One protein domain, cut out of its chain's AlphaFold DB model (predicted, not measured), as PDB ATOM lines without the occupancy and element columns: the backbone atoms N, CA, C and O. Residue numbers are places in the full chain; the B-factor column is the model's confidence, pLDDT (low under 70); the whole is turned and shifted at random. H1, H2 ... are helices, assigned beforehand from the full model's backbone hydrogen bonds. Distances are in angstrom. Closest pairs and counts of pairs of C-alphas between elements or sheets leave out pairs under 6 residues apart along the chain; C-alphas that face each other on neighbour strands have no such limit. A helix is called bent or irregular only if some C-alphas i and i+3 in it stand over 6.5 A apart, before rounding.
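Overview. This is residues 13 to 58 of the 153 residues of the protein "DUF4070 domain-containing protein" of Candidatus Falkowbacteria bacterium (UniProt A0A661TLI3). Two helices that do not meet sit toward the two ends of an elongated, loosely built piece, with a wide open loop, residues 20 to 43, between them. The short helix H1 is at one end; the longer H2 runs out to the other, where its residues 53 to 58 stick out free of the rest. The printed part has 46 residues with two named helices, H1 then H2, and no named strand; its class is all helix, though under half of the residues, 22 of 46, are in named elements. It is loose, with a radius of gyration of the C-alphas of 12.0 A, and spans 36 by 22 by 13 A.

Along the chain. H1 is residues 13 to 19, 9.9 A from first to last C-alpha, and begins with C-alpha 13 at (-5.880, 0.766, 95.629). Residues 20 to 43 hold no named element. H2, the longest helix, is residues 44 to 58, 21.1 A long, from C-alpha 44 at (-6.158, 4.342, 77.754) to C-alpha 58 at (8.354, 18.912, 82.313).

Arrangement. H1 and H2 are apart, with no C-alpha of the one within 8 A of the other. The link between them, 24 residues, is long, and its C-alphas lie 3 to 15 A from the mean of all C-alphas. Residues 53 to 58 of H2 stand free. In H1 and H2 every O i to N i+4 pair is within hydrogen-bond range. Neither helix is bent or irregular.

Size, cuts and confidence. The two C-alphas farthest apart are those of Ala 19 and Lys 57, at 35.7 A; the first and last printed C-alphas, of Leu 13 and Ile 58, are 26.6 A apart. The printed part has no cut. The mean pLDDT of the printed part is 90.7, and no printed residue is under 70.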
ATOM      1  N   LEU A  13      -5.580   0.683  97.059       96.00
ATOM      2  CA  LEU A  13      -5.880   0.766  95.629       96.00
ATOM      3  C   LEU A  13      -5.787  -0.610  94.961       96.00
ATOM      4  O   LEU A  13      -6.702  -0.978  94.231       96.00
ATOM      5  N   TRP A  14      -4.729  -1.372  95.240       96.38
ATOM      6  CA  TRP A  14      -4.542  -2.716  94.696       96.38
ATOM      7  C   TRP A  14      -5.648  -3.673  95.143       96.38
ATOM      8  O   TRP A  14      -6.281  -4.297  94.295       96.38
ATOM      9  N   LYS A  15      -5.981  -3.701  96.443       97.50
ATOM     10  CA  LYS A  15      -7.080  -4.531  96.978       97.50
ATOM     11  C   LYS A  15      -8.411  -4.190  96.315       97.50
ATOM     12  O   LYS A  15      -9.149  -5.088  95.917       97.50
ATOM     13  N   ARG A  16      -8.690  -2.894  96.135       97.75
ATOM     14  CA  ARG A  16      -9.895  -2.421  95.444       97.75
ATOM     15  C   ARG A  16      -9.916  -2.859  93.979       97.75
ATOM     16  O   ARG A  16     -10.913  -3.410  93.538       97.75
ATOM     17  N   LEU A  17      -8.840  -2.632  93.226       97.50
ATOM     18  CA  LEU A  17      -8.765  -2.999  91.806       97.50
ATOM     19  C   LEU A  17      -8.847  -4.512  91.592       97.50
ATOM     20  O   LEU A  17      -9.456  -4.947  90.619       97.50
ATOM     21  N   LYS A  18      -8.279  -5.301  92.512       96.75
ATOM     22  CA  LYS A  18      -8.407  -6.759  92.531       96.75
ATOM     23  C   LYS A  18      -9.861  -7.184  92.753       96.75
ATOM     24  O   LYS A  18     -10.366  -7.992  91.987       96.75
ATOM     25  N   ALA A  19     -10.547  -6.595  93.736       97.56
ATOM     26  CA  ALA A  19     -11.969  -6.853  93.983       97.56
ATOM     27  C   ALA A  19     -12.876  -6.393  92.823       97.56
ATOM     28  O   ALA A  19     -13.878  -7.034  92.534       97.56
ATOM     29  N   GLU A  20     -12.507  -5.311  92.130       97.31
ATOM     30  CA  GLU A  20     -13.192  -4.813  90.927       97.31
ATOM     31  C   GLU A  20     -12.877  -5.636  89.656       97.31
ATOM     32  O   GLU A  20     -13.400  -5.309  88.594       97.31
ATOM     33  N   GLY A  21     -11.992  -6.642  89.715       96.69
ATOM     34  CA  GLY A  21     -11.568  -7.417  88.538       96.69
ATOM     35  C   GLY A  21     -10.782  -6.607  87.497       96.69
ATOM     36  O   GLY A  21     -10.711  -6.986  86.334       96.69
ATOM     37  N   ARG A  22     -10.211  -5.462  87.895       96.75
ATOM     38  CA  ARG A  22      -9.508  -4.520  87.007       96.75
ATOM     39  C   ARG A  22      -7.991  -4.607  87.091       96.75
ATOM     40  O   ARG A  22      -7.322  -3.928  86.319       96.75
ATOM     41  N   LEU A  23      -7.442  -5.376  88.029       96.38
ATOM     42  CA  LEU A  23      -6.003  -5.609  88.142       96.38
ATOM     43  C   LEU A  23      -5.555  -6.596  87.049       96.38
ATOM     44  O   LEU A  23      -6.104  -7.687  86.956       96.38
ATOM     45  N   LEU A  24      -4.577  -6.203  86.232       93.25
ATOM     46  CA  LEU A  24      -4.091  -6.989  85.089       93.25
ATOM     47  C   LEU A  24      -2.893  -7.870  85.457       93.25
ATOM     48  O   LEU A  24      -2.780  -8.997  84.989       93.25
ATOM     49  N   LYS A  25      -1.978  -7.333  86.269       90.62
ATOM     50  CA  LYS A  25      -0.731  -7.982  86.687       90.62
ATOM     51  C   LYS A  25      -0.182  -7.313  87.944       90.62
ATOM     52  O   LYS A  25      -0.617  -6.219  88.312       90.62
ATOM     53  N   ASP A  26       0.808  -7.934  88.569       88.06
ATOM     54  CA  ASP A  26       1.611  -7.249  89.577       88.06
ATOM     55  C   ASP A  26       2.557  -6.224  88.926       88.06
ATOM     56  O   ASP A  26       2.916  -6.326  87.750       88.06
ATOM     57  N   THR A  27       2.898  -5.180  89.680       84.88
ATOM     58  CA  THR A  27       3.825  -4.120  89.246       84.88
ATOM     59  C   THR A  27       5.263  -4.638  89.173       84.88
ATOM     60  O   THR A  27       5.695  -5.430  90.011       84.88
ATOM     61  N   THR A  28       6.022  -4.148  88.193       80.94
ATOM     62  CA  THR A  28       7.477  -4.356  88.087       80.94
ATOM     63  C   THR A  28       8.261  -3.403  88.996       80.94
ATOM     64  O   THR A  28       9.450  -3.604  89.235       80.94
ATOM     65  N   GLY A  29       7.607  -2.343  89.485       78.75
ATOM     66  CA  GLY A  29       8.219  -1.212  90.176       78.75
ATOM     67  C   GLY A  29       8.932  -0.227  89.242       78.75
ATOM     68  O   GLY A  29       9.515   0.754  89.721       78.75
ATOM     69  N   GLU A  30       8.911  -0.444  87.920       82.12
ATOM     70  CA  GLU A  30       9.618   0.408  86.968       82.12
ATOM     71  C   GLU A  30       8.786   1.629  86.541       82.12
ATOM     72  O   GLU A  30       8.028   1.623  85.580       82.12
ATOM     73  N   ASN A  31       9.045   2.767  87.186       77.44
ATOM     74  CA  ASN A  31       8.349   4.035  86.921       77.44
ATOM     75  C   ASN A  31       8.558   4.628  85.506       77.44
ATOM     76  O   ASN A  31       8.000   5.682  85.193       77.44
ATOM     77  N   THR A  32       9.406   4.028  84.666       71.94
ATOM     78  CA  THR A  32       9.795   4.561  83.348       71.94
ATOM     79  C   THR A  32       9.390   3.693  82.165       71.94
ATOM     80  O   THR A  32       9.578   4.125  81.023       71.94
ATOM     81  N   ASP A  33       8.826   2.510  82.403       75.06
ATOM     82  CA  ASP A  33       8.387   1.611  81.333       75.06
ATOM     83  C   ASP A  33       7.078   2.084  80.673       75.06
ATOM     84  O   ASP A  33       6.809   1.754  79.516       75.06
ATOM     85  N   GLY A  34       6.329   2.942  81.375       72.19
ATOM     86  CA  GLY A  34       5.042   3.462  80.942       72.19
ATOM     87  C   GLY A  34       4.035   2.346  80.705       72.19
ATOM     88  O   GLY A  34       3.293   2.398  79.725       72.19
ATOM     89  N   THR A  35       4.016   1.354  81.585       80.31
ATOM     90  CA  THR A  35       2.963   0.351  81.627       80.31
ATOM     91  C   THR A  35       1.926   0.692  82.697       80.31
ATOM     92  O   THR A  35       2.117   1.571  83.539       80.31
ATOM     93  N   LEU A  36       0.758   0.067  82.581       88.62
ATOM     94  CA  LEU A  36      -0.277   0.077  83.604       88.62
ATOM     95  C   LEU A  36      -0.464  -1.362  84.051       88.62
ATOM     96  O   LEU A  36      -0.470  -2.282  83.230       88.62
ATOM     97  N   ASN A  37      -0.671  -1.553  85.344       93.06
ATOM     98  CA  ASN A  37      -0.958  -2.869  85.896       93.06
ATOM     99  C   ASN A  37      -2.453  -3.071  86.195       93.06
ATOM    100  O   ASN A  37      -2.837  -4.050  86.828       93.06
ATOM    101  N   PHE A  38      -3.312  -2.164  85.720       94.56
ATOM    102  CA  PHE A  38      -4.764  -2.245  85.853       94.56
ATOM    103  C   PHE A  38      -5.486  -1.518  84.709       94.56
ATOM    104  O   PHE A  38      -4.917  -0.636  84.068       94.56
ATOM    105  N   VAL A  39      -6.765  -1.836  84.498       94.62
ATOM    106  CA  VAL A  39      -7.637  -1.162  83.524       94.62
ATOM    107  C   VAL A  39      -8.091   0.193  84.085       94.62
ATOM    108  O   VAL A  39      -8.845   0.219  85.070       94.62
ATOM    109  N   PRO A  40      -7.664   1.339  83.523       94.06
ATOM    110  CA  PRO A  40      -8.073   2.658  84.002       94.06
ATOM    111  C   PRO A  40      -9.553   2.948  83.699       94.06
ATOM    112  O   PRO A  40     -10.150   2.358  82.810       94.06
ATOM    113  N   LYS A  41     -10.160   3.880  84.452       93.25
ATOM    114  CA  LYS A  41     -11.495   4.417  84.104       93.25
ATOM    115  C   LYS A  41     -11.427   5.427  82.956       93.25
ATOM    116  O   LYS A  41     -12.402   5.619  82.244       93.25
ATOM    117  N   MET A  42     -10.296   6.125  82.841       93.81
ATOM    118  CA  MET A  42     -10.010   6.995  81.706       93.81
ATOM    119  C   MET A  42      -9.663   6.126  80.503       93.81
ATOM    120  O   MET A  42      -8.984   5.117  80.670       93.81
ATOM    121  N   ASP A  43     -10.076   6.560  79.315       93.75
ATOM    122  CA  ASP A  43      -9.606   5.981  78.062       93.75
ATOM    123  C   ASP A  43      -8.069   5.861  78.037       93.75
ATOM    124  O   ASP A  43      -7.347   6.799  78.403       93.75
ATOM    125  N   ILE A  44      -7.577   4.686  77.643       89.81
ATOM    126  CA  ILE A  44      -6.158   4.342  77.754       89.81
ATOM    127  C   ILE A  44      -5.295   5.180  76.806       89.81
ATOM    128  O   ILE A  44      -4.222   5.640  77.202       89.81
ATOM    129  N   ASP A  45      -5.786   5.465  75.599       90.31
ATOM    130  CA  ASP A  45      -5.067   6.278  74.622       90.31
ATOM    131  C   ASP A  45      -4.974   7.731  75.095       90.31
ATOM    132  O   ASP A  45      -3.902   8.347  75.042       90.31
ATOM    133  N   LYS A  46      -6.061   8.281  75.647       93.94
ATOM    134  CA  LYS A  46      -6.063   9.612  76.270       93.94
ATOM    135  C   LYS A  46      -5.074   9.698  77.433       93.94
ATOM    136  O   LYS A  46      -4.339  10.685  77.531       93.94
ATOM    137  N   LEU A  47      -5.028   8.678  78.291       92.44
ATOM    138  CA  LEU A  47      -4.111   8.618  79.430       92.44
ATOM    139  C   LEU A  47      -2.643   8.588  78.974       92.44
ATOM    140  O   LEU A  47      -1.837   9.402  79.434       92.44
ATOM    141  N   ILE A  48      -2.307   7.708  78.028       89.56
ATOM    142  CA  ILE A  48      -0.947   7.562  77.492       89.56
ATOM    143  C   ILE A  48      -0.501   8.841  76.771       89.56
ATOM    144  O   ILE A  48       0.620   9.314  76.984       89.56
ATOM    145  N   ASN A  49      -1.363   9.438  75.945       91.06
ATOM    146  CA  ASN A  49      -1.046  10.677  75.231       91.06
ATOM    147  C   ASN A  49      -0.859  11.858  76.194       91.06
ATOM    148  O   ASN A  49       0.091  12.633  76.045       91.06
ATOM    149  N   GLY A  50      -1.702  11.958  77.226       92.69
ATOM    150  CA  GLY A  50      -1.539  12.939  78.299       92.69
ATOM    151  C   GLY A  50      -0.209  12.768  79.036       92.69
ATOM    152  O   GLY A  50       0.523  13.742  79.227       92.69
ATOM    153  N   TYR A  51       0.155  11.530  79.375       91.06
ATOM    154  CA  TYR A  51       1.440  11.217  79.998       91.06
ATOM    155  C   TYR A  51       2.626  11.623  79.108       91.06
ATOM    156  O   TYR A  51       3.505  12.358  79.566       91.06
ATOM    157  N   LYS A  52       2.624  11.254  77.818       90.69
ATOM    158  CA  LYS A  52       3.658  11.669  76.845       90.69
ATOM    159  C   LYS A  52       3.821  13.189  76.797       90.69
ATOM    160  O   LYS A  52       4.945  13.693  76.855       90.69
ATOM    161  N   MET A  53       2.710  13.923  76.741       93.25
ATOM    162  CA  MET A  53       2.716  15.387  76.729       93.25
ATOM    163  C   MET A  53       3.343  15.965  78.006       93.25
ATOM    164  O   MET A  53       4.196  16.856  77.927       93.25
ATOM    165  N   ILE A  54       2.969  15.441  79.177       93.81
ATOM    166  CA  ILE A  54       3.518  15.868  80.470       93.81
ATOM    167  C   ILE A  54       5.026  15.618  80.511       93.81
ATOM    168  O   ILE A  54       5.786  16.556  80.755       93.81
ATOM    169  N   ILE A  55       5.473  14.394  80.215       93.06
ATOM    170  CA  ILE A  55       6.892  14.010  80.205       93.06
ATOM    171  C   ILE A  55       7.704  14.908  79.270       93.06
ATOM    172  O   ILE A  55       8.734  15.454  79.677       93.06
ATOM    173  N   ALA A  56       7.220  15.124  78.044       92.62
ATOM    174  CA  ALA A  56       7.873  15.985  77.064       92.62
ATOM    175  C   ALA A  56       8.028  17.424  77.574       92.62
ATOM    176  O   ALA A  56       9.070  18.055  77.377       92.62
ATOM    177  N   LYS A  57       6.999  17.945  78.251       95.12
ATOM    178  CA  LYS A  57       6.982  19.317  78.750       95.12
ATOM    179  C   LYS A  57       7.889  19.497  79.961       95.12
ATOM    180  O   LYS A  57       8.770  20.361  79.935       95.12
ATOM    181  N   ILE A  58       7.696  18.701  81.013       95.19
ATOM    182  CA  ILE A  58       8.354  18.912  82.313       95.19
ATOM    183  C   ILE A  58       9.853  18.603  82.283       95.19
ATOM    184  O   ILE A  58      10.590  19.154  83.102       95.19
TER     185      ILE A  58